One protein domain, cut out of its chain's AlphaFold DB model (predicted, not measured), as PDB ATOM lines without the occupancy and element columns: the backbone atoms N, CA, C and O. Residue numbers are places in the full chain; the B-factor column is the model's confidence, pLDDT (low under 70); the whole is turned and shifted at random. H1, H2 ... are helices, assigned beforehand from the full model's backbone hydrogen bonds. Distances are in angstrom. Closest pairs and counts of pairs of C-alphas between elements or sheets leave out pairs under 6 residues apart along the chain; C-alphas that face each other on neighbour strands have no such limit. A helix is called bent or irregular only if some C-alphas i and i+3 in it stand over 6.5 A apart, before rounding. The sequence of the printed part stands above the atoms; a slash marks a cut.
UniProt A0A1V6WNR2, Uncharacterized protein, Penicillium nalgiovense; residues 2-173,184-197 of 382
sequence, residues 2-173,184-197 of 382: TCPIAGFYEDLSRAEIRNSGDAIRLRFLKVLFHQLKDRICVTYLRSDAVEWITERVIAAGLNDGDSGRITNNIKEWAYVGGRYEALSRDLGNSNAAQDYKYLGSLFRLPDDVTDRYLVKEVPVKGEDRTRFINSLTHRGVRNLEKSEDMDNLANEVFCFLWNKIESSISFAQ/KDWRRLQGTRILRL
ATOM      1  N   THR A   2     498.074  -6.921 708.416       80.81
ATOM      2  CA  THR A   2     498.026  -5.498 708.778       80.81
ATOM      3  C   THR A   2     496.574  -5.064 708.984       80.81
ATOM      4  O   THR A   2     495.683  -5.468 708.236       80.81
ATOM      5  N   CYS A   3     496.311  -4.278 710.030       91.19
ATOM      6  CA  CYS A   3     494.987  -3.701 710.258       91.19
ATOM      7  C   CYS A   3     494.666  -2.719 709.111       91.19
ATOM      8  O   CYS A   3     495.459  -1.801 708.894       91.19
ATOM      9  N   PRO A   4     493.530  -2.847 708.391       94.38
ATOM     10  CA  PRO A   4     493.182  -1.925 707.305       94.38
ATOM     11  C   PRO A   4     493.171  -0.454 707.736       94.38
ATOM     12  O   PRO A   4     493.607   0.407 706.982       94.38
ATOM     13  N   ILE A   5     492.737  -0.174 708.969       94.69
ATOM     14  CA  ILE A   5     492.725   1.177 709.550       94.69
ATOM     15  C   ILE A   5     494.145   1.758 709.614       94.69
ATOM     16  O   ILE A   5     494.347   2.914 709.250       94.69
ATOM     17  N   ALA A   6     495.132   0.952 710.017       94.81
ATOM     18  CA  ALA A   6     496.533   1.363 710.045       94.81
ATOM     19  C   ALA A   6     497.080   1.626 708.635       94.81
ATOM     20  O   ALA A   6     497.727   2.645 708.416       94.81
ATOM     21  N   GLY A   7     496.734   0.777 707.661       94.81
ATOM     22  CA  GLY A   7     497.101   1.000 706.259       94.81
ATOM     23  C   GLY A   7     496.550   2.321 705.708       94.81
ATOM     24  O   GLY A   7     497.286   3.094 705.101       94.81
ATOM     25  N   PHE A   8     495.281   2.638 705.985       95.56
ATOM     26  CA  PHE A   8     494.690   3.918 705.576       95.56
ATOM     27  C   PHE A   8     495.304   5.122 706.299       95.56
ATOM     28  O   PHE A   8     495.448   6.181 705.690       95.56
ATOM     29  N   TYR A   9     495.687   4.968 707.570       96.12
ATOM     30  CA  TYR A   9     496.408   6.001 708.316       96.12
ATOM     31  C   TYR A   9     497.776   6.299 707.685       96.12
ATOM     32  O   TYR A   9     498.117   7.465 707.475       96.12
ATOM     33  N   GLU A  10     498.557   5.264 707.366       95.00
ATOM     34  CA  GLU A  10     499.870   5.419 706.730       95.00
ATOM     35  C   GLU A  10     499.761   6.055 705.347       95.00
ATOM     36  O   GLU A  10     500.527   6.963 705.025       95.00
ATOM     37  N   ASP A  11     498.796   5.609 704.545       93.81
ATOM     38  CA  ASP A  11     498.555   6.147 703.211       93.81
ATOM     39  C   ASP A  11     498.187   7.629 703.254       93.81
ATOM     40  O   ASP A  11     498.751   8.421 702.496       93.81
ATOM     41  N   LEU A  12     497.283   8.018 704.160       95.44
ATOM     42  CA  LEU A  12     496.894   9.415 704.331       95.44
ATOM     43  C   LEU A  12     498.069  10.259 704.849       95.44
ATOM     44  O   LEU A  12     498.356  11.310 704.281       95.44
ATOM     45  N   SER A  13     498.814   9.761 705.842       95.00
ATOM     46  CA  SER A  13     500.023  10.426 706.359       95.00
ATOM     47  C   SER A  13     501.054  10.665 705.257       95.00
ATOM     48  O   SER A  13     501.610  11.755 705.127       95.00
ATOM     49  N   ARG A  14     501.325   9.638 704.444       93.50
ATOM     50  CA  ARG A  14     502.315   9.696 703.365       93.50
ATOM     51  C   ARG A  14     501.886  10.671 702.272       93.50
ATOM     52  O   ARG A  14     502.732  11.405 701.764       93.50
ATOM     53  N   ALA A  15     500.602  10.679 701.923       91.94
ATOM     54  CA  ALA A  15     500.048  11.592 700.930       91.94
ATOM     55  C   ALA A  15     500.141  13.062 701.387       91.94
ATOM     56  O   ALA A  15     500.540  13.918 700.597       91.94
ATOM     57  N   GLU A  16     499.878  13.351 702.667       92.69
ATOM     58  CA  GLU A  16     500.040  14.703 703.223       92.69
ATOM     59  C   GLU A  16     501.501  15.162 703.241       92.69
ATOM     60  O   GLU A  16     501.796  16.275 702.810       92.69
ATOM     61  N   ILE A  17     502.432  14.302 703.669       91.25
ATOM     62  CA  ILE A  17     503.866  14.641 703.711       91.25
ATOM     63  C   ILE A  17     504.406  14.945 702.313       91.25
ATOM     64  O   ILE A  17     505.202  15.865 702.135       91.25
ATOM     65  N   ARG A  18     503.984  14.170 701.309       90.25
ATOM     66  CA  ARG A  18     504.416  14.369 699.921       90.25
ATOM     67  C   ARG A  18     503.770  15.587 699.268       90.25
ATOM     68  O   ARG A  18     504.161  15.916 698.152       90.25
ATOM     69  N   ASN A  19     502.781  16.209 699.919       82.44
ATOM     70  CA  ASN A  19     501.885  17.183 699.302       82.44
ATOM     71  C   ASN A  19     501.409  16.680 697.929       82.44
ATOM     72  O   ASN A  19     501.447  17.402 696.931       82.44
ATOM     73  N   SER A  20     501.084  15.382 697.858       72.00
ATOM     74  CA  SER A  20     500.774  14.733 696.590       72.00
ATOM     75  C   SER A  20     499.564  15.437 695.988       72.00
ATOM     76  O   SER A  20     498.544  15.539 696.666       72.00
ATOM     77  N   GLY A  21     499.654  15.882 694.730       80.62
ATOM     78  CA  GLY A  21     498.566  16.564 694.008       80.62
ATOM     79  C   GLY A  21     497.262  15.760 693.883       80.62
ATOM     80  O   GLY A  21     496.282  16.244 693.330       80.62
ATOM     81  N   ASP A  22     497.220  14.548 694.434       90.75
ATOM     82  CA  ASP A  22     496.041  13.708 694.586       90.75
ATOM     83  C   ASP A  22     495.118  14.207 695.719       90.75
ATOM     84  O   ASP A  22     494.896  13.563 696.754       90.75
ATOM     85  N   ALA A  23     494.563  15.404 695.519       94.00
ATOM     86  CA  ALA A  23     493.601  16.012 696.433       94.00
ATOM     87  C   ALA A  23     492.342  15.143 696.595       94.00
ATOM     88  O   ALA A  23     491.725  15.118 697.660       94.00
ATOM     89  N   ILE A  24     491.972  14.403 695.550       94.62
ATOM     90  CA  ILE A  24     490.807  13.521 695.536       94.62
ATOM     91  C   ILE A  24     490.981  12.402 696.565       94.62
ATOM     92  O   ILE A  24     490.128  12.250 697.445       94.62
ATOM     93  N   ARG A  25     492.089  11.654 696.520       94.06
ATOM     94  CA  ARG A  25     492.361  10.585 697.492       94.06
ATOM     95  C   ARG A  25     492.373  11.102 698.921       94.06
ATOM     96  O   ARG A  25     491.765  10.482 699.795       94.06
ATOM     97  N   LEU A  26     493.033  12.237 699.152       95.69
ATOM     98  CA  LEU A  26     493.094  12.876 700.468       95.69
ATOM     99  C   LEU A  26     491.689  13.180 701.006       95.69
ATOM    100  O   LEU A  26     491.379  12.843 702.152       95.69
ATOM    101  N   ARG A  27     490.816  13.752 700.168       96.44
ATOM    102  CA  ARG A  27     489.415  14.043 700.509       96.44
ATOM    103  C   ARG A  27     488.651  12.773 700.885       96.44
ATOM    104  O   ARG A  27     488.014  12.740 701.938       96.44
ATOM    105  N   PHE A  28     488.754  11.713 700.080       95.75
ATOM    106  CA  PHE A  28     488.076  10.437 700.348       95.75
ATOM    107  C   PHE A  28     488.534   9.788 701.657       95.75
ATOM    108  O   PHE A  28     487.696   9.380 702.462       95.75
ATOM    109  N   LEU A  29     489.845   9.723 701.904       96.62
ATOM    110  CA  LEU A  29     490.383   9.132 703.131       96.62
ATOM    111  C   LEU A  29     489.976   9.939 704.374       96.62
ATOM    112  O   LEU A  29     489.629   9.354 705.399       96.62
ATOM    113  N   LYS A  30     489.918  11.272 704.288       97.75
ATOM    114  CA  LYS A  30     489.419  12.119 705.386       97.75
ATOM    115  C   LYS A  30     487.946  11.854 705.689       97.75
ATOM    116  O   LYS A  30     487.587  11.659 706.852       97.75
ATOM    117  N   VAL A  31     487.097  11.770 704.661       97.31
ATOM    118  CA  VAL A  31     485.681  11.382 704.825       97.31
ATOM    119  C   VAL A  31     485.561   9.977 705.429       97.31
ATOM    120  O   VAL A  31     484.715   9.751 706.294       97.31
ATOM    121  N   LEU A  32     486.440   9.043 705.053       96.50
ATOM    122  CA  LEU A  32     486.483   7.695 705.627       96.50
ATOM    123  C   LEU A  32     486.761   7.719 707.138       96.50
ATOM    124  O   LEU A  32     486.036   7.073 707.896       96.50
ATOM    125  N   PHE A  33     487.744   8.502 707.596       96.69
ATOM    126  CA  PHE A  33     488.031   8.675 709.028       96.69
ATOM    127  C   PHE A  33     486.889   9.360 709.785       96.69
ATOM    128  O   PHE A  33     486.594   8.985 710.922       96.69
ATOM    129  N   HIS A  34     486.211  10.324 709.162       95.81
ATOM    130  CA  HIS A  34     485.012  10.932 709.734       95.81
ATOM    131  C   HIS A  34     483.901   9.895 709.962       95.81
ATOM    132  O   HIS A  34     483.407   9.754 711.081       95.81
ATOM    133  N   GLN A  35     483.572   9.110 708.932       93.81
ATOM    134  CA  GLN A  35     482.567   8.047 709.006       93.81
ATOM    135  C   GLN A  35     482.942   6.967 710.029       93.81
ATOM    136  O   GLN A  35     482.088   6.493 710.780       93.81
ATOM    137  N   LEU A  36     484.226   6.609 710.102       93.19
ATOM    138  CA  LEU A  36     484.745   5.664 711.088       93.19
ATOM    139  C   LEU A  36     484.538   6.180 712.516       93.19
ATOM    140  O   LEU A  36     483.999   5.458 713.358       93.19
ATOM    141  N   LYS A  37     484.894   7.444 712.775       92.88
ATOM    142  CA  LYS A  37     484.669   8.092 714.072       92.88
ATOM    143  C   LYS A  37     483.187   8.084 714.439       92.88
ATOM    144  O   LYS A  37     482.839   7.660 715.536       92.88
ATOM    145  N   ASP A  38     482.316   8.515 713.533       90.44
ATOM    146  CA  ASP A  38     480.874   8.603 713.786       90.44
ATOM    147  C   ASP A  38     480.248   7.229 714.051       90.44
ATOM    148  O   ASP A  38     479.389   7.085 714.928       90.44
ATOM    149  N   ARG A  39     480.717   6.195 713.350       85.50
ATOM    150  CA  ARG A  39     480.304   4.810 713.577       85.50
ATOM    151  C   ARG A  39     480.693   4.323 714.971       85.50
ATOM    152  O   ARG A  39     479.832   3.816 715.690       85.50
ATOM    153  N   ILE A  40     481.955   4.491 715.358       86.12
ATOM    154  CA  ILE A  40     482.481   4.017 716.647       86.12
ATOM    155  C   ILE A  40     481.877   4.822 717.803       86.12
ATOM    156  O   ILE A  40     481.422   4.232 718.778       86.12
ATOM    157  N   CYS A  41     481.758   6.148 717.681       83.19
ATOM    158  CA  CYS A  41     481.130   7.007 718.694       83.19
ATOM    159  C   CYS A  41     479.713   6.556 719.067       83.19
ATOM    160  O   CYS A  41     479.300   6.702 720.220       83.19
ATOM    161  N   VAL A  42     478.956   6.043 718.093       75.88
ATOM    162  CA  VAL A  42     477.599   5.528 718.314       75.88
ATOM    163  C   VAL A  42     477.621   4.182 719.027       75.88
ATOM    164  O   VAL A  42     476.790   3.970 719.905       75.88
ATOM    165  N   THR A  43     478.554   3.300 718.670       69.38
ATOM    166  CA  THR A  43     478.687   1.971 719.284       69.38
ATOM    167  C   THR A  43     479.222   2.043 720.717       69.38
ATOM    168  O   THR A  43     478.786   1.268 721.560       69.38
ATOM    169  N   TYR A  44     480.125   2.984 721.009       62.25
ATOM    170  CA  TYR A  44     480.903   3.017 722.255       62.25
ATOM    171  C   TYR A  44     480.595   4.207 723.181       62.25
ATOM    172  O   TYR A  44     481.315   4.428 724.142       62.25
ATOM    173  N   LEU A  45     479.523   4.968 722.929       55.47
ATOM    174  CA  LEU A  45     479.084   6.087 723.781       55.47
ATOM    175  C   LEU A  45     480.196   7.135 724.067       55.47
ATOM    176  O   LEU A  45     480.634   7.348 725.189       55.47
ATOM    177  N   ARG A  46     480.494   7.917 723.020       55.31
ATOM    178  CA  ARG A  46     480.840   9.361 723.028       55.31
ATOM    179  C   ARG A  46     482.248   9.920 723.311       55.31
ATOM    180  O   ARG A  46     482.419  11.059 722.882       55.31
ATOM    181  N   SER A  47     483.246   9.220 723.849       57.88
ATOM    182  CA  SER A  47     484.591   9.846 724.002       57.88
ATOM    183  C   SER A  47     485.758   9.079 723.384       57.88
ATOM    184  O   SER A  47     486.715   9.704 722.925       57.88
ATOM    185  N   ASP A  48     485.631   7.764 723.222       79.56
ATOM    186  CA  ASP A  48     486.825   6.929 723.037       79.56
ATOM    187  C   ASP A  48     487.023   6.492 721.581       79.56
ATOM    188  O   ASP A  48     487.868   5.663 721.278       79.56
ATOM    189  N   ALA A  49     486.258   7.039 720.629       87.44
ATOM    190  CA  ALA A  49     486.342   6.587 719.239       87.44
ATOM    191  C   ALA A  49     487.702   6.881 718.599       87.44
ATOM    192  O   ALA A  49     488.252   6.045 717.893       87.44
ATOM    193  N   VAL A  50     488.248   8.072 718.840       90.81
ATOM    194  CA  VAL A  50     489.573   8.444 718.326       90.81
ATOM    195  C   VAL A  50     490.663   7.637 719.020       90.81
ATOM    196  O   VAL A  50     491.597   7.196 718.358       90.81
ATOM    197  N   GLU A  51     490.542   7.447 720.332       91.25
ATOM    198  CA  GLU A  51     491.481   6.654 721.124       91.25
ATOM    199  C   GLU A  51     491.489   5.203 720.643       91.25
ATOM    200  O   GLU A  51     492.536   4.699 720.260       91.25
ATOM    201  N   TRP A  52     490.315   4.601 720.458       91.12
ATOM    202  CA  TRP A  52     490.168   3.269 719.882       91.12
ATOM    203  C   TRP A  52     490.803   3.155 718.491       91.12
ATOM    204  O   TRP A  52     491.514   2.193 718.207       91.12
ATOM    205  N   ILE A  53     490.584   4.133 717.597       92.25
ATOM    206  CA  ILE A  53     491.232   4.131 716.271       92.25
ATOM    207  C   ILE A  53     492.756   4.222 716.443       92.25
ATOM    208  O   ILE A  53     493.486   3.495 715.772       92.25
ATOM    209  N   THR A  54     493.234   5.072 717.351       93.62
ATOM    210  CA  THR A  54     494.662   5.262 717.646       93.62
ATOM    211  C   THR A  54     495.301   3.972 718.150       93.62
ATOM    212  O   THR A  54     496.317   3.546 717.606       93.62
ATOM    213  N   GLU A  55     494.678   3.296 719.114       92.31
ATOM    214  CA  GLU A  55     495.130   2.003 719.634       92.31
ATOM    215  C   GLU A  55     495.246   0.958 718.524       92.31
ATOM    216  O   GLU A  55     496.224   0.215 718.469       92.31
ATOM    217  N   ARG A  56     494.285   0.914 717.589       92.12
ATOM    218  CA  ARG A  56     494.342  -0.007 716.440       92.12
ATOM    219  C   ARG A  56     495.493   0.299 715.493       92.12
ATOM    220  O   ARG A  56     496.082  -0.633 714.950       92.12
ATOM    221  N   VAL A  57     495.799   1.577 715.290       92.75
ATOM    222  CA  VAL A  57     496.937   2.012 714.475       92.75
ATOM    223  C   VAL A  57     498.257   1.628 715.157       92.75
ATOM    224  O   VAL A  57     499.108   1.016 714.517       92.75
ATOM    225  N   ILE A  58     498.404   1.889 716.459       94.00
ATOM    226  CA  ILE A  58     499.605   1.536 717.239       94.00
ATOM    227  C   ILE A  58     499.794   0.015 717.300       94.00
ATOM    228  O   ILE A  58     500.869  -0.494 716.987       94.00
ATOM    229  N   ALA A  59     498.733  -0.738 717.605       91.56
ATOM    230  CA  ALA A  59     498.771  -2.199 717.684       91.56
ATOM    231  C   ALA A  59     499.143  -2.875 716.351       91.56
ATOM    232  O   ALA A  59     499.594  -4.019 716.345       91.56
ATOM    233  N   ALA A  60     498.967  -2.185 715.220       91.75
ATOM    234  CA  ALA A  60     499.383  -2.673 713.909       91.75
ATOM    235  C   ALA A  60     500.889  -2.504 713.631       91.75
ATOM    236  O   ALA A  60     501.349  -2.955 712.581       91.75
ATOM    237  N   GLY A  61     501.648  -1.905 714.554       87.25
ATOM    238  CA  GLY A  61     503.103  -1.774 714.477       87.25
ATOM    239  C   GLY A  61     503.616  -0.355 714.226       87.25
ATOM    240  O   GLY A  61     504.813  -0.196 713.990       87.25
ATOM    241  N   LEU A  62     502.761   0.674 714.281       84.69
ATOM    242  CA  LEU A  62     503.239   2.059 714.285       84.69
ATOM    243  C   LEU A  62     503.833   2.406 715.659       84.69
ATOM    244  O   LEU A  62     503.306   1.993 716.689       84.69
ATOM    245  N   ASN A  63     504.937   3.163 715.670       83.81
ATOM    246  CA  ASN A  63     505.668   3.513 716.892       83.81
ATOM    247  C   ASN A  63     504.756   4.169 717.944       83.81
ATOM    248  O   ASN A  63     504.239   5.263 717.729       83.81
ATOM    249  N   ASP A  64     504.652   3.541 719.116       76.12
ATOM    250  CA  ASP A  64     503.851   4.018 720.255       76.12
ATOM    251  C   ASP A  64     504.291   5.410 720.758       76.12
ATOM    252  O   ASP A  64     503.479   6.225 721.193       76.12
ATOM    253  N   GLY A  65     505.574   5.757 720.573       82.44
ATOM    254  CA  GLY A  65     506.110   7.091 720.876       82.44
ATOM    255  C   GLY A  65     505.440   8.245 720.112       82.44
ATOM    256  O   GLY A  65     505.557   9.395 720.533       82.44
ATOM    257  N   ASP A  66     504.703   7.953 719.036       90.44
ATOM    258  CA  ASP A  66     503.957   8.930 718.235       90.44
ATOM    259  C   ASP A  66     502.450   8.972 718.569       90.44
ATOM    260  O   ASP A  66     501.695   9.658 717.874       90.44
ATOM    261  N   SER A  67     501.983   8.292 719.624       93.44
ATOM    262  CA  SER A  67     500.551   8.171 719.964       93.44
ATOM    263  C   SER A  67     499.798   9.512 719.982       93.44
ATOM    264  O   SER A  67     498.726   9.651 719.379       93.44
ATOM    265  N   GLY A  68     500.394  10.553 720.576       94.12
ATOM    266  CA  GLY A  68     499.813  11.900 720.594       94.12
ATOM    267  C   GLY A  68     499.662  12.516 719.195       94.12
ATOM    268  O   GLY A  68     498.635  13.133 718.900       94.12
ATOM    269  N   ARG A  69     500.641  12.299 718.306       95.12
ATOM    270  CA  ARG A  69     500.593  12.763 716.909       95.12
ATOM    271  C   ARG A  69     499.543  11.991 716.115       95.12
ATOM    272  O   ARG A  69     498.751  12.607 715.410       95.12
ATOM    273  N   ILE A  70     499.499  10.667 716.265       94.81
ATOM    274  CA  ILE A  70     498.504   9.796 715.619       94.81
ATOM    275  C   ILE A  70     497.090  10.238 716.010       94.81
ATOM    276  O   ILE A  70     496.264  10.509 715.136       94.81
ATOM    277  N   THR A  71     496.850  10.410 717.313       94.81
ATOM    278  CA  THR A  71     495.580  10.901 717.861       94.81
ATOM    279  C   THR A  71     495.191  12.246 717.254       94.81
ATOM    280  O   THR A  71     494.045  12.432 716.839       94.81
ATOM    281  N   ASN A  72     496.124  13.203 717.211       95.06
ATOM    282  CA  ASN A  72     495.849  14.539 716.693       95.06
ATOM    283  C   ASN A  72     495.507  14.513 715.196       95.06
ATOM    284  O   ASN A  72     494.503  15.102 714.798       95.06
ATOM    285  N   ASN A  73     496.267  13.759 714.400       96.00
ATOM    286  CA  ASN A  73     496.008  13.591 712.971       96.00
ATOM    287  C   ASN A  73     494.616  12.994 712.728       96.00
ATOM    288  O   ASN A  73     493.838  13.538 711.950       96.00
ATOM    289  N   ILE A  74     494.247  11.924 713.444       95.88
ATOM    290  CA  ILE A  74     492.919  11.306 713.309       95.88
ATOM    291  C   ILE A  74     491.809  12.306 713.666       95.88
ATOM    292  O   ILE A  74     490.797  12.369 712.963       95.88
ATOM    293  N   LYS A  75     491.978  13.108 714.731       95.31
ATOM    294  CA  LYS A  75     491.008  14.156 715.109       95.31
ATOM    295  C   LYS A  75     490.833  15.177 713.996       95.31
ATOM    296  O   LYS A  75     489.694  15.483 713.635       95.31
ATOM    297  N   GLU A  76     491.938  15.690 713.468       96.44
ATOM    298  CA  GLU A  76     491.941  16.696 712.411       96.44
ATOM    299  C   GLU A  76     491.315  16.149 711.125       96.44
ATOM    300  O   GLU A  76     490.369  16.736 710.598       96.44
ATOM    301  N   TRP A  77     491.743  14.973 710.671       97.69
ATOM    302  CA  TRP A  77     491.208  14.340 709.468       97.69
ATOM    303  C   TRP A  77     489.728  14.003 709.586       97.69
ATOM    304  O   TRP A  77     488.976  14.260 708.652       97.69
ATOM    305  N   ALA A  78     489.276  13.487 710.731       96.44
ATOM    306  CA  ALA A  78     487.859  13.211 710.956       96.44
ATOM    307  C   ALA A  78     487.017  14.495 711.067       96.44
ATOM    308  O   ALA A  78     485.815  14.476 710.787       96.44
ATOM    309  N   TYR A  79     487.609  15.609 711.504       96.12
ATOM    310  CA  TYR A  79     486.949  16.913 711.507       96.12
ATOM    311  C   TYR A  79     486.815  17.463 710.082       96.12
ATOM    312  O   TYR A  79     485.700  17.745 709.640       96.12
ATOM    313  N   VAL A  80     487.920  17.536 709.337       97.31
ATOM    314  CA  VAL A  80     487.951  17.993 707.939       97.31
ATOM    315  C   VAL A  80     487.094  17.090 707.042       97.31
ATOM    316  O   VAL A  80     486.321  17.581 706.224       97.31
ATOM    317  N   GLY A  81     487.144  15.774 707.241       97.62
ATOM    318  CA  GLY A  81     486.305  14.807 706.536       97.62
ATOM    319  C   GLY A  81     484.812  15.073 706.704       97.62
ATOM    320  O   GLY A  81     484.073  15.039 705.726       97.62
ATOM    321  N   GLY A  82     484.370  15.440 707.910       96.38
ATOM    322  CA  GLY A  82     482.972  15.817 708.146       96.38
ATOM    323  C   GLY A  82     482.566  17.096 707.413       96.38
ATOM    324  O   GLY A  82     481.419  17.245 706.994       96.38
ATOM    325  N   ARG A  83     483.513  18.017 707.206       97.25
ATOM    326  CA  ARG A  83     483.295  19.237 706.419       97.25
ATOM    327  C   ARG A  83     483.155  18.921 704.931       97.25
ATOM    328  O   ARG A  83     482.252  19.464 704.298       97.25
ATOM    329  N   TYR A  84     483.991  18.025 704.401       97.69
ATOM    330  CA  TYR A  84     483.876  17.553 703.020       97.69
ATOM    331  C   TYR A  84     482.570  16.805 702.796       97.69
ATOM    332  O   TYR A  84     481.861  17.112 701.848       97.69
ATOM    333  N   GLU A  85     482.199  15.890 703.692       96.12
ATOM    334  CA  GLU A  85     480.922  15.186 703.599       96.12
ATOM    335  C   GLU A  85     479.735  16.152 703.614       96.12
ATOM    336  O   GLU A  85     478.837  16.031 702.780       96.12
ATOM    337  N   ALA A  86     479.715  17.113 704.540       95.25
ATOM    338  CA  ALA A  86     478.634  18.088 704.624       95.25
ATOM    339  C   ALA A  86     478.531  18.927 703.342       95.25
ATOM    340  O   ALA A  86     477.431  19.138 702.837       95.25
ATOM    341  N   LEU A  87     479.668  19.358 702.790       96.31
ATOM    342  CA  LEU A  87     479.712  20.065 701.512       96.31
ATOM    343  C   LEU A  87     479.221  19.180 700.357       96.31
ATOM    344  O   LEU A  87     478.422  19.620 699.534       96.31
ATOM    345  N   SER A  88     479.644  17.918 700.316       95.50
ATOM    346  CA  SER A  88     479.214  16.955 699.304       95.50
ATOM    347  C   SER A  88     477.716  16.678 699.346       95.50
ATOM    348  O   SER A  88     477.095  16.519 698.298       95.50
ATOM    349  N   ARG A  89     477.113  16.652 700.537       93.62
ATOM    350  CA  ARG A  89     475.659  16.522 700.697       93.62
ATOM    351  C   ARG A  89     474.906  17.746 700.189       93.62
ATOM    352  O   ARG A  89     473.848  17.573 699.601       93.62
ATOM    353  N   ASP A  90     475.445  18.947 700.384       94.06
ATOM    354  CA  ASP A  90     474.815  20.167 699.870       94.06
ATOM    355  C   ASP A  90     474.900  20.278 698.341       94.06
ATOM    356  O   ASP A  90     474.016  20.847 697.705       94.06
ATOM    357  N   LEU A  91     475.987  19.767 697.756       93.69
ATOM    358  CA  LEU A  91     476.222  19.782 696.310       93.69
ATOM    359  C   LEU A  91     475.532  18.621 695.580       93.69
ATOM    360  O   LEU A  91     475.274  18.716 694.378       93.69
ATOM    361  N   GLY A  92     475.282  17.512 696.277       87.25
ATOM    362  CA  GLY A  92     474.706  16.296 695.715       87.25
ATOM    363  C   GLY A  92     473.214  16.423 695.399       87.25
ATOM    364  O   GLY A  92     472.453  17.054 696.124       87.25
ATOM    365  N   ASN A  93     472.780  15.767 694.319       75.06
ATOM    366  CA  ASN A  93     471.360  15.657 693.948       75.06
ATOM    367  C   ASN A  93     470.660  14.461 694.612       75.06
ATOM    368  O   ASN A  93     469.435  14.358 694.583       75.06
ATOM    369  N   SER A  94     471.436  13.519 695.145       68.50
ATOM    370  CA  SER A  94     470.938  12.235 695.622       68.50
ATOM    371  C   SER A  94     470.346  12.354 697.021       68.50
ATOM    372  O   SER A  94     470.865  13.069 697.879       68.50
ATOM    373  N   ASN A  95     469.298  11.572 697.288       68.00
ATOM    374  CA  ASN A  95     468.812  11.349 698.644       68.00
ATOM    375  C   ASN A  95     469.945  10.743 699.491       68.00
ATOM    376  O   ASN A  95     470.154   9.531 699.486       68.00
ATOM    377  N   ALA A  96     470.642  11.588 700.258       62.75
ATOM    378  CA  ALA A  96     471.826  11.263 701.065       62.75
ATOM    379  C   ALA A  96     471.617  10.155 702.122       62.75
ATOM    380  O   ALA A  96     472.533   9.800 702.862       62.75
ATOM    381  N   ALA A  97     470.396   9.634 702.243       65.69
ATOM    382  CA  ALA A  97     470.009   8.678 703.262       65.69
ATOM    383  C   ALA A  97     470.436   7.229 702.962       65.69
ATOM    384  O   ALA A  97     470.497   6.440 703.905       65.69
ATOM    385  N   GLN A  98     470.696   6.849 701.702       68.69
ATOM    386  CA  GLN A  98     470.824   5.423 701.345       68.69
ATOM    387  C   GLN A  98     472.165   5.001 700.735       68.69
ATOM    388  O   GLN A  98     472.568   3.858 700.957       68.69
ATOM    389  N   ASP A  99     472.891   5.883 700.051       86.56
ATOM    390  CA  ASP A  99     474.154   5.544 699.386       86.56
ATOM    391  C   ASP A  99     475.246   6.609 699.602       86.56
ATOM    392  O   ASP A  99     475.065   7.584 700.334       86.56
ATOM    393  N   TYR A 100     476.434   6.357 699.053       92.19
ATOM    394  CA  TYR A 100     477.563   7.294 699.050       92.19
ATOM    395  C   TYR A 100     477.676   8.079 697.742       92.19
ATOM    396  O   TYR A 100     478.714   8.686 697.484       92.19
ATOM    397  N   LYS A 101     476.618   8.104 696.924       93.81
ATOM    398  CA  LYS A 101     476.650   8.755 695.608       93.81
ATOM    399  C   LYS A 101     476.940  10.247 695.695       93.81
ATOM    400  O   LYS A 101     477.690  10.779 694.890       93.81
ATOM    401  N   TYR A 102     476.456  10.904 696.749       93.25
ATOM    402  CA  TYR A 102     476.716  12.325 696.997       93.25
ATOM    403  C   TYR A 102     478.221  12.667 697.113       93.25
ATOM    404  O   TYR A 102     478.614  13.814 696.871       93.25
ATOM    405  N   LEU A 103     479.084  11.690 697.429       95.75
ATOM    406  CA  LEU A 103     480.540  11.871 697.465       95.75
ATOM    407  C   LEU A 103     481.165  12.042 696.074       95.75
ATOM    408  O   LEU A 103     482.314  12.470 695.992       95.75
ATOM    409  N   GLY A 104     480.438  11.803 694.977       95.19
ATOM    410  CA  GLY A 104     480.942  12.070 693.624       95.19
ATOM    411  C   GLY A 104     481.224  13.550 693.359       95.19
ATOM    412  O   GLY A 104     481.984  13.897 692.454       95.19
ATOM    413  N   SER A 105     480.697  14.449 694.191       95.19
ATOM    414  CA  SER A 105     481.095  15.862 694.209       95.19
ATOM    415  C   SER A 105     482.568  16.074 694.593       95.19
ATOM    416  O   SER A 105     483.164  17.041 694.127       95.19
ATOM    417  N   LEU A 106     483.199  15.170 695.357       96.06
ATOM    418  CA  LEU A 106     484.609  15.291 695.764       96.06
ATOM    419  C   LEU A 106     485.577  15.260 694.577       96.06
ATOM    420  O   LEU A 106     486.593  15.957 694.602       96.06
ATOM    421  N   PHE A 107     485.240  14.503 693.528       94.94
ATOM    422  CA  PHE A 107     485.993  14.462 692.268       94.94
ATOM    423  C   PHE A 107     485.950  15.785 691.506       94.94
ATOM    424  O   PHE A 107     486.826  16.088 690.698       94.94
ATOM    425  N   ARG A 108     484.911  16.577 691.762       94.19
ATOM    426  CA  ARG A 108     484.584  17.801 691.031       94.19
ATOM    427  C   ARG A 108     484.953  19.053 691.814       94.19
ATOM    428  O   ARG A 108     484.906  20.147 691.264       94.19
ATOM    429  N   LEU A 109     485.322  18.906 693.088       95.94
ATOM    430  CA  LEU A 109     485.751  20.027 693.905       95.94
ATOM    431  C   LEU A 109     487.030  20.647 693.317       95.94
ATOM    432  O   LEU A 109     488.006  19.917 693.101       95.94
ATOM    433  N   PRO A 110     487.043  21.973 693.112       95.69
ATOM    434  CA  PRO A 110     488.226  22.689 692.658       95.69
ATOM    435  C   PRO A 110     489.421  22.536 693.604       95.69
ATOM    436  O   PRO A 110     489.253  22.269 694.798       95.69
ATOM    437  N   ASP A 111     490.632  22.727 693.091       94.56
ATOM    438  CA  ASP A 111     491.863  22.502 693.861       94.56
ATOM    439  C   ASP A 111     492.118  23.600 694.915       94.56
ATOM    440  O   ASP A 111     492.764  23.350 695.930       94.56
ATOM    441  N   ASP A 112     491.538  24.793 694.742       94.94
ATOM    442  CA  ASP A 112     491.546  25.873 695.743       94.94
ATOM    443  C   ASP A 112     490.676  25.561 696.972       94.94
ATOM    444  O   ASP A 112     490.876  26.148 698.042       94.94
ATOM    445  N   VAL A 113     489.764  24.583 696.873       96.19
ATOM    446  CA  VAL A 113     489.024  24.045 698.023       96.19
ATOM    447  C   VAL A 113     489.939  23.094 698.802       96.19
ATOM    448  O   VAL A 113     489.826  21.867 698.737       96.19
ATOM    449  N   THR A 114     490.888  23.700 699.512       96.19
ATOM    450  CA  THR A 114     491.847  23.045 700.410       96.19
ATOM    451  C   THR A 114     491.254  22.841 701.802       96.19
ATOM    452  O   THR A 114     490.277  23.493 702.173       96.19
ATOM    453  N   ASP A 115     491.885  22.008 702.631       96.69
ATOM    454  CA  ASP A 115     491.433  21.790 704.013       96.69
ATOM    455  C   ASP A 115     491.423  23.081 704.828       96.69
ATOM    456  O   ASP A 115     490.463  23.374 705.540       96.69
ATOM    457  N   ARG A 116     492.472  23.900 704.682       96.56
ATOM    458  CA  ARG A 116     492.570  25.197 705.359       96.56
ATOM    459  C   ARG A 116     491.415  26.108 704.960       96.56
ATOM    460  O   ARG A 116     490.824  26.741 705.834       96.56
ATOM    461  N   TYR A 117     491.108  26.175 703.667       96.44
ATOM    462  CA  TYR A 117     489.999  26.973 703.157       96.44
ATOM    463  C   TYR A 117     488.654  26.442 703.678       96.44
ATOM    464  O   TYR A 117     487.835  27.197 704.197       96.44
ATOM    465  N   LEU A 118     488.461  25.123 703.651       96.25
ATOM    466  CA  LEU A 118     487.250  24.458 704.129       96.25
ATOM    467  C   LEU A 118     486.994  24.678 705.632       96.25
ATOM    468  O   LEU A 118     485.842  24.766 706.066       96.25
ATOM    469  N   VAL A 119     488.051  24.746 706.441       95.81
ATOM    470  CA  VAL A 119     487.951  24.973 707.890       95.81
ATOM    471  C   VAL A 119     487.741  26.448 708.226       95.81
ATOM    472  O   VAL A 119     486.942  26.743 709.112       95.81
ATOM    473  N   LYS A 120     488.442  27.365 707.550       95.88
ATOM    474  CA  LYS A 120     488.435  28.793 707.904       95.88
ATOM    475  C   LYS A 120     487.344  29.596 707.207       95.88
ATOM    476  O   LYS A 120     486.710  30.423 707.848       95.88
ATOM    477  N   GLU A 121     487.133  29.341 705.922       93.81
ATOM    478  CA  GLU A 121     486.369  30.239 705.050       93.81
ATOM    479  C   GLU A 121     484.972  29.708 704.740       93.81
ATOM    480  O   GLU A 121     484.045  30.482 704.521       93.81
ATOM    481  N   VAL A 122     484.785  28.385 704.726       93.50
ATOM    482  CA  VAL A 122     483.492  27.811 704.343       93.50
ATOM    483  C   VAL A 122     482.488  27.945 705.496       93.50
ATOM    484  O   VAL A 122     482.708  27.398 706.579       93.50
ATOM    485  N   PRO A 123     481.330  28.596 705.317       94.44
ATOM    486  CA  PRO A 123     480.354  28.721 706.397       94.44
ATOM    487  C   PRO A 123     479.692  27.371 706.724       94.44
ATOM    488  O   PRO A 123     479.444  26.531 705.854       94.44
ATOM    489  N   VAL A 124     479.398  27.117 708.004       92.62
ATOM    490  CA  VAL A 124     478.770  25.852 708.446       92.62
ATOM    491  C   VAL A 124     477.282  25.802 708.094       92.62
ATOM    492  O   VAL A 124     476.778  24.728 707.777       92.62
ATOM    493  N   LYS A 125     476.582  26.942 708.146       93.44
ATOM    494  CA  LYS A 125     475.142  27.105 707.871       93.44
ATOM    495  C   LYS A 125     474.856  28.551 707.436       93.44
ATOM    496  O   LYS A 125     475.755  29.385 707.485       93.44
ATOM    497  N   GLY A 126     473.606  28.842 707.075       94.75
ATOM    498  CA  GLY A 126     473.122  30.199 706.799       94.75
ATOM    499  C   GLY A 126     473.291  30.642 705.345       94.75
ATOM    500  O   GLY A 126     473.711  29.864 704.490       94.75
ATOM    501  N   GLU A 127     472.949  31.902 705.070       96.25
ATOM    502  CA  GLU A 127     472.971  32.472 703.716       96.25
ATOM    503  C   GLU A 127     474.359  32.443 703.077       96.25
ATOM    504  O   GLU A 127     474.477  32.131 701.894       96.25
ATOM    505  N   ASP A 128     475.412  32.704 703.853       96.00
ATOM    506  CA  ASP A 128     476.781  32.689 703.336       96.00
ATOM    507  C   ASP A 128     477.181  31.289 702.848       96.00
ATOM    508  O   ASP A 128     477.873  31.158 701.837       96.00
ATOM    509  N   ARG A 129     476.682  30.221 703.496       96.06
ATOM    510  CA  ARG A 129     476.868  28.843 703.012       96.06
ATOM    511  C   ARG A 129     476.180  28.647 701.665       96.06
ATOM    512  O   ARG A 129     476.782  28.083 700.757       96.06
ATOM    513  N   THR A 130     474.950  29.132 701.517       96.00
ATOM    514  CA  THR A 130     474.207  29.060 700.250       96.00
ATOM    515  C   THR A 130     474.921  29.828 699.140       96.00
ATOM    516  O   THR A 130     475.058  29.308 698.034       96.00
ATOM    517  N   ARG A 131     475.447  31.029 699.425       96.69
ATOM    518  CA  ARG A 131     476.252  31.803 698.461       96.69
ATOM    519  C   ARG A 131     477.502  31.035 698.036       96.69
ATOM    520  O   ARG A 131     477.794  30.974 696.843       96.69
ATOM    521  N   PHE A 132     478.195  30.402 698.982       96.31
ATOM    522  CA  PHE A 132     479.352  29.558 698.689       96.31
ATOM    523  C   PHE A 132     478.991  28.354 697.798       96.31
ATOM    524  O   PHE A 132     479.645  28.117 696.782       96.31
ATOM    525  N   ILE A 133     477.914  27.630 698.116       96.62
ATOM    526  CA  ILE A 133     477.422  26.502 697.301       96.62
ATOM    527  C   ILE A 133     477.037  26.965 695.888       96.62
ATOM    528  O   ILE A 133     477.371  26.299 694.903       96.62
ATOM    529  N   ASN A 134     476.371  28.115 695.763       96.19
ATOM    530  CA  ASN A 134     476.008  28.696 694.470       96.19
ATOM    531  C   ASN A 134     477.252  29.075 693.659       96.19
ATOM    532  O   ASN A 134     477.303  28.785 692.467       96.19
ATOM    533  N   SER A 135     478.282  29.631 694.305       96.81
ATOM    534  CA  SER A 135     479.572  29.911 693.665       96.81
ATOM    535  C   SER A 135     480.211  28.637 693.101       96.81
ATOM    536  O   SER A 135     480.579  28.607 691.927       96.81
ATOM    537  N   LEU A 136     480.263  27.546 693.872       96.19
ATOM    538  CA  LEU A 136     480.755  26.253 693.372       96.19
ATOM    539  C   LEU A 136     479.893  25.703 692.228       96.19
ATOM    540  O   LEU A 136     480.415  25.167 691.252       96.19
ATOM    541  N   THR A 137     478.575  25.867 692.315       94.81
ATOM    542  CA  THR A 137     477.649  25.445 691.258       94.81
ATOM    543  C   THR A 137     477.902  26.217 689.960       94.81
ATOM    544  O   THR A 137     477.967  25.605 688.897       94.81
ATOM    545  N   HIS A 138     478.114  27.534 690.038       95.12
ATOM    546  CA  HIS A 138     478.466  28.377 688.890       95.12
ATOM    547  C   HIS A 138     479.827  28.021 688.287       95.12
ATOM    548  O   HIS A 138     479.996  28.117 687.076       95.12
ATOM    549  N   ARG A 139     480.766  27.524 689.100       94.50
ATOM    550  CA  ARG A 139     482.051  26.970 688.639       94.50
ATOM    551  C   ARG A 139     481.929  25.584 687.989       94.50
ATOM    552  O   ARG A 139     482.942  24.978 687.663       94.50
ATOM    553  N   GLY A 140     480.713  25.064 687.815       92.25
ATOM    554  CA  GLY A 140     480.457  23.817 687.094       92.25
ATOM    555  C   GLY A 140     480.521  22.551 687.947       92.25
ATOM    556  O   GLY A 140     480.331  21.465 687.407       92.25
ATOM    557  N   VAL A 141     480.692  22.643 689.273       92.88
ATOM    558  CA  VAL A 141     480.809  21.455 690.150       92.88
ATOM    559  C   VAL A 141     479.589  20.525 690.038       92.88
ATOM    560  O   VAL A 141     479.713  19.307 690.177       92.88
ATOM    561  N   ARG A 142     478.401  21.071 689.746       86.88
ATOM    562  CA  ARG A 142     477.147  20.308 689.617       86.88
ATOM    563  C   ARG A 142     476.807  19.894 688.178       86.88
ATOM    564  O   ARG A 142     476.108  18.905 688.002       86.88
ATOM    565  N   ASN A 143     477.311  20.614 687.175       81.38
ATOM    566  CA  ASN A 143     476.835  20.546 685.790       81.38
ATOM    567  C   ASN A 143     477.827  19.804 684.880       81.38
ATOM    568  O   ASN A 143     478.320  20.374 683.912       81.38
ATOM    569  N   LEU A 144     478.130  18.541 685.192       78.19
ATOM    570  CA  LEU A 144     478.846  17.662 684.264       78.19
ATOM    571  C   LEU A 144     477.879  16.654 683.652       78.19
ATOM    572  O   LEU A 144     477.130  16.004 684.378       78.19
ATOM    573  N   GLU A 145     477.967  16.465 682.334       81.50
ATOM    574  CA  GLU A 145     477.170  15.493 681.564       81.50
ATOM    575  C   GLU A 145     477.344  14.037 682.047       81.50
ATOM    576  O   GLU A 145     476.550  13.173 681.696       81.50
ATOM    577  N   LYS A 146     478.335  13.771 682.911       82.88
ATOM    578  CA  LYS A 146     478.640  12.460 683.511       82.88
ATOM    579  C   LYS A 146     478.582  12.464 685.043       82.88
ATOM    580  O   LYS A 146     479.344  11.755 685.701       82.88
ATOM    581  N   SER A 147     477.732  13.294 685.652       88.50
ATOM    582  CA  SER A 147     477.651  13.357 687.120       88.50
ATOM    583  C   SER A 147     477.273  12.011 687.745       88.50
ATOM    584  O   SER A 147     477.788  11.668 688.802       88.50
ATOM    585  N   GLU A 148     476.417  11.231 687.077       91.25
ATOM    586  CA  GLU A 148     475.974   9.925 687.572       91.25
ATOM    587  C   GLU A 148     477.106   8.888 687.619       91.25
ATOM    588  O   GLU A 148     477.217   8.164 688.608       91.25
ATOM    589  N   ASP A 149     477.993   8.862 686.620       92.25
ATOM    590  CA  ASP A 149     479.145   7.953 686.603       92.25
ATOM    591  C   ASP A 149     480.091   8.240 687.775       92.25
ATOM    592  O   ASP A 149     480.512   7.321 688.474       92.25
ATOM    593  N   MET A 150     480.365   9.521 688.045       92.44
ATOM    594  CA  MET A 150     481.207   9.944 689.173       92.44
ATOM    595  C   MET A 150     480.580   9.610 690.522       92.44
ATOM    596  O   MET A 150     481.276   9.239 691.468       92.44
ATOM    597  N   ASP A 151     479.265   9.752 690.621       93.06
ATOM    598  CA  ASP A 151     478.513   9.459 691.831       93.06
ATOM    599  C   ASP A 151     478.478   7.939 692.093       93.06
ATOM    600  O   ASP A 151     478.720   7.488 693.217       93.06
ATOM    601  N   ASN A 152     478.264   7.125 691.055       93.75
ATOM    602  CA  ASN A 152     478.348   5.663 691.138       93.75
ATOM    603  C   ASN A 152     479.762   5.209 691.518       93.75
ATOM    604  O   ASN A 152     479.924   4.413 692.445       93.75
ATOM    605  N   LEU A 153     480.775   5.793 690.881       94.38
ATOM    606  CA  LEU A 153     482.180   5.543 691.167       94.38
ATOM    607  C   LEU A 153     482.543   5.861 692.622       94.38
ATOM    608  O   LEU A 153     483.128   5.033 693.325       94.38
ATOM    609  N   ALA A 154     482.159   7.042 693.111       94.81
ATOM    610  CA  ALA A 154     482.383   7.425 694.502       94.81
ATOM    611  C   ALA A 154     481.761   6.411 695.461       94.81
ATOM    612  O   ALA A 154     482.373   6.034 696.464       94.81
ATOM    613  N   ASN A 155     480.550   5.953 695.139       94.88
ATOM    614  CA  ASN A 155     479.850   4.975 695.945       94.88
ATOM    615  C   ASN A 155     480.566   3.620 695.971       94.88
ATOM    616  O   ASN A 155     480.718   3.047 697.051       94.88
ATOM    617  N   GLU A 156     481.028   3.119 694.829       95.12
ATOM    618  CA  GLU A 156     481.764   1.854 694.736       95.12
ATOM    619  C   GLU A 156     483.095   1.905 695.484       95.12
ATOM    620  O   GLU A 156     483.358   1.041 696.328       95.12
ATOM    621  N   VAL A 157     483.896   2.951 695.247       94.62
ATOM    622  CA  VAL A 157     485.178   3.166 695.932       94.62
ATOM    623  C   VAL A 157     484.958   3.230 697.437       94.62
ATOM    624  O   VAL A 157     485.614   2.510 698.193       94.62
ATOM    625  N   PHE A 158     484.006   4.044 697.894       94.94
ATOM    626  CA  PHE A 158     483.768   4.200 699.322       94.94
ATOM    627  C   PHE A 158     483.244   2.907 699.960       94.94
ATOM    628  O   PHE A 158     483.731   2.513 701.018       94.94
ATOM    629  N   CYS A 159     482.300   2.210 699.318       93.81
ATOM    630  CA  CYS A 159     481.803   0.923 699.812       93.81
ATOM    631  C   CYS A 159     482.926  -0.115 699.905       93.81
ATOM    632  O   CYS A 159     483.019  -0.827 700.902       93.81
ATOM    633  N   PHE A 160     483.808  -0.183 698.908       94.44
ATOM    634  CA  PHE A 160     484.951  -1.091 698.923       94.44
ATOM    635  C   PHE A 160     485.902  -0.811 700.091       94.44
ATOM    636  O   PHE A 160     486.251  -1.731 700.838       94.44
ATOM    637  N   LEU A 161     486.305   0.452 700.275       93.69
ATOM    638  CA  LEU A 161     487.180   0.859 701.379       93.69
ATOM    639  C   LEU A 161     486.525   0.563 702.730       93.69
ATOM    640  O   LEU A 161     487.157  -0.004 703.624       93.69
ATOM    641  N   TRP A 162     485.241   0.888 702.857       94.00
ATOM    642  CA  TRP A 162     484.498   0.669 704.085       94.00
ATOM    643  C   TRP A 162     484.340  -0.811 704.433       94.00
ATOM    644  O   TRP A 162     484.570  -1.186 705.579       94.00
ATOM    645  N   ASN A 163     484.018  -1.672 703.465       93.38
ATOM    646  CA  ASN A 163     483.847  -3.109 703.703       93.38
ATOM    647  C   ASN A 163     485.117  -3.750 704.285       93.38
ATOM    648  O   ASN A 163     485.031  -4.638 705.139       93.38
ATOM    649  N   LYS A 164     486.304  -3.274 703.881       93.88
ATOM    650  CA  LYS A 164     487.581  -3.701 704.478       93.88
ATOM    651  C   LYS A 164     487.683  -3.299 705.950       93.88
ATOM    652  O   LYS A 164     488.090  -4.114 706.778       93.88
ATOM    653  N   ILE A 165     487.294  -2.068 706.282       92.06
ATOM    654  CA  ILE A 165     487.264  -1.585 707.668       92.06
ATOM    655  C   ILE A 165     486.252  -2.385 708.487       92.06
ATOM    656  O   ILE A 165     486.609  -2.909 709.539       92.06
ATOM    657  N   GLU A 166     485.021  -2.533 708.006       90.19
ATOM    658  CA  GLU A 166     483.943  -3.222 708.722       90.19
ATOM    659  C   GLU A 166     484.299  -4.684 709.020       90.19
ATOM    660  O   GLU A 166     484.088  -5.153 710.142       90.19
ATOM    661  N   SER A 167     484.939  -5.368 708.068       90.31
ATOM    662  CA  SER A 167     485.458  -6.726 708.271       90.31
ATOM    663  C   SER A 167     486.499  -6.776 709.395       90.31
ATOM    664  O   SER A 167     486.481  -7.685 710.222       90.31
ATOM    665  N   SER A 168     487.379  -5.770 709.473       89.25
ATOM    666  CA  SER A 168     488.404  -5.693 710.523       89.25
ATOM    667  C   SER A 168     487.850  -5.332 711.904       89.25
ATOM    668  O   SER A 168     488.352  -5.835 712.905       89.25
ATOM    669  N   ILE A 169     486.800  -4.503 711.970       87.12
ATOM    670  CA  ILE A 169     486.126  -4.152 713.230       87.12
ATOM    671  C   ILE A 169     485.383  -5.374 713.775       87.12
ATOM    672  O   ILE A 169     485.503  -5.683 714.959       87.12
ATOM    673  N   SER A 170     484.647  -6.078 712.909       83.38
ATOM    674  CA  SER A 170     483.807  -7.220 713.295       83.38
ATOM    675  C   SER A 170     484.629  -8.375 713.869       83.38
ATOM    676  O   SER A 170     484.219  -9.004 714.836       83.38
ATOM    677  N   PHE A 171     485.823  -8.617 713.323       75.00
ATOM    678  CA  PHE A 171     486.733  -9.643 713.839       75.00
ATOM    679  C   PHE A 171     487.277  -9.315 715.239       75.00
ATOM    680  O   PHE A 171     487.676 -10.199 715.990       75.00
ATOM    681  N   ALA A 172     487.311  -8.033 715.597       69.50
ATOM    682  CA  ALA A 172     488.015  -7.558 716.772       69.50
ATOM    683  C   ALA A 172     487.133  -7.386 718.023       69.50
ATOM    684  O   ALA A 172     487.624  -6.853 719.022       69.50
ATOM    685  N   GLN A 173     485.874  -7.841 717.984       63.97
ATOM    686  CA  GLN A 173     484.967  -7.931 719.137       63.97
ATOM    687  C   GLN A 173     484.626  -9.401 719.461       63.97
ATOM    688  O   GLN A 173     483.558  -9.867 719.070       63.97
ATOM    689  N   LYS A 184     474.182  -0.669 706.718       64.00
ATOM    690  CA  LYS A 184     472.932  -0.225 706.076       64.00
ATOM    691  C   LYS A 184     471.884   0.159 707.122       64.00
ATOM    692  O   LYS A 184     471.214   1.182 706.978       64.00
ATOM    693  N   ASP A 185     471.807  -0.607 708.201       69.56
ATOM    694  CA  ASP A 185     470.878  -0.356 709.298       69.56
ATOM    695  C   ASP A 185     471.300   0.868 710.110       69.56
ATOM    696  O   ASP A 185     470.468   1.712 710.433       69.56
ATOM    697  N   TRP A 186     472.601   1.058 710.345       69.19
ATOM    698  CA  TRP A 186     473.106   2.265 710.999       69.19
ATOM    699  C   TRP A 186     472.823   3.534 710.206       69.19
ATOM    700  O   TRP A 186     472.399   4.527 710.794       69.19
ATOM    701  N   ARG A 187     472.980   3.525 708.879       67.81
ATOM    702  CA  ARG A 187     472.624   4.705 708.080       67.81
ATOM    703  C   ARG A 187     471.131   4.982 708.081       67.81
ATOM    704  O   ARG A 187     470.750   6.144 708.201       67.81
ATOM    705  N   ARG A 188     470.284   3.950 708.069       69.38
ATOM    706  CA  ARG A 188     468.838   4.124 708.302       69.38
ATOM    707  C   ARG A 188     468.567   4.757 709.676       69.38
ATOM    708  O   ARG A 188     467.742   5.667 709.787       69.38
ATOM    709  N   LEU A 189     469.309   4.358 710.709       65.81
ATOM    710  CA  LEU A 189     469.226   4.959 712.046       65.81
ATOM    711  C   LEU A 189     469.746   6.409 712.089       65.81
ATOM    712  O   LEU A 189     469.201   7.230 712.821       65.81
ATOM    713  N   GLN A 190     470.758   6.769 711.297       65.94
ATOM    714  CA  GLN A 190     471.223   8.158 711.191       65.94
ATOM    715  C   GLN A 190     470.267   9.032 710.380       65.94
ATOM    716  O   GLN A 190     469.967  10.150 710.792       65.94
ATOM    717  N   GLY A 191     469.723   8.521 709.274       60.84
ATOM    718  CA  GLY A 191     468.703   9.217 708.488       60.84
ATOM    719  C   GLY A 191     467.478   9.566 709.337       60.84
ATOM    720  O   GLY A 191     466.979  10.686 709.280       60.84
ATOM    721  N   THR A 192     467.060   8.656 710.222       57.38
ATOM    722  CA  THR A 192     465.974   8.930 711.181       57.38
ATOM    723  C   THR A 192     466.368   9.910 712.293       57.38
ATOM    724  O   THR A 192     465.506  10.641 712.781       57.38
ATOM    725  N   ARG A 193     467.650  10.001 712.680       56.19
ATOM    726  CA  ARG A 193     468.142  11.030 713.620       56.19
ATOM    727  C   ARG A 193     468.186  12.427 712.999       56.19
ATOM    728  O   ARG A 193     467.808  13.381 713.674       56.19
ATOM    729  N   ILE A 194     468.591  12.551 711.733       50.53
ATOM    730  CA  ILE A 194     468.642  13.839 711.017       50.53
ATOM    731  C   ILE A 194     467.234  14.443 710.889       50.53
ATOM    732  O   ILE A 194     467.053  15.624 711.176       50.53
ATOM    733  N   LEU A 195     466.224  13.620 710.585       44.19
ATOM    734  CA  LEU A 195     464.824  14.061 710.510       44.19
ATOM    735  C   LEU A 195     464.271  14.558 711.856       44.19
ATOM    736  O   LEU A 195     463.438  15.460 711.887       44.19
ATOM    737  N   ARG A 196     464.741  14.007 712.983       44.84
ATOM    738  CA  ARG A 196     464.296  14.449 714.314       44.84
ATOM    739  C   ARG A 196     464.855  15.810 714.717       44.84
ATOM    740  O   ARG A 196     464.196  16.505 715.473       44.84
ATOM    741  N   LEU A 197     466.031  16.195 714.222       37.62
ATOM    742  CA  LEU A 197     466.645  17.486 714.555       37.62
ATOM    743  C   LEU A 197     466.120  18.641 713.694       37.62
ATOM    744  O   LEU A 197     466.192  19.788 714.121       37.62
TER     745      LEU A 197
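What this domain is: This is residues 2 to 173 and 184 to 197 of the 382 residues of an uncharacterized protein of Penicillium nalgiovense (UniProt A0A1V6WNR2). Two long helices, H2 and H4, cross as an X and make the core of a body built of helices, with a third long helix, H8, on the side of H2 away from H4. H3 packs on one end of H4, with H1 packed on H3; H5 lies between the other end of H4 and H8, H6 and H7 lie outward of H4, and H9 is off to one side. The printed part has 186 residues with nine named helices, H1 to H9 in chain order, and no named strand: the class is all helix, the packing mostly crossed. It is compact, with a radius of gyration of the C-alphas of 16.6 A, and spans 47 by 38 by 30 A.

How they stand to each other: H4, residues 64 to 91, is irregular, with C-alphas 65 and 68 7.9 A apart, and has a kink of 27 degrees near residue 71. Its residues 74 to 85 touch residues 27 to 37 of H2, residues 23 to 44, about perpendicular at 77 degrees; their closest C-alphas, of His 34 and Ala 78, are 3.8 A apart. H3, residues 49 to 59, touches residues 64 to 75 of H4, closest at the C-alphas of Thr 54 and Thr 71, 5.7 A. H1, residues 4 to 17, touches H3 with residues 5 to 9, closest at the C-alphas of Ala 6 and Val 57, 4.5 A; H1 and H2 form a helical hairpin. H5, residues 101 to 107, touches residues 147 to 155 of H8, residues 147 to 171, closest at the C-alphas of Gly 104 and Asp 151, 4.0 A. H6, residues 115 to 120, touches residues 80 to 84 of H4, closest at the C-alphas of Val 80 and Asp 115, 6.5 A. H7, residues 127 to 138, only just touches H4, with 3 pairs of C-alphas within 8 A, the closest those of Leu 91 and Ile 133, 6.9 A. H9, residues 184 to 197, touches no helix but is near H2. Every O i to N i+4 pair is within hydrogen-bond range in H1, H2, H3, H6, H7, H8 and H9; H4 has 22 of 24, and H5 has 0 of 3 but 4 of 4 O i to N i+3 pairs.

Where its parts are: H4 is 39.8 A long, H8 36.4 A and H2 31.6 A. H1 begins at C-alpha 4 (493.182, -1.925, 707.305), and H9 ends at C-alpha 197 (466.645, 17.486, 714.555).

The domain as a whole: The C-alphas farthest apart, of Gly 65 and Glu 145, are 49.5 A apart. Residues 174 to 183 are not printed; C-alphas 173 and 184 are 19.4 A apart across the cut. Of the links printed whole, none is long. Confidence is under 70 at residues 43 to 47, 94 to 98, 172 to 173 and 184 to 197.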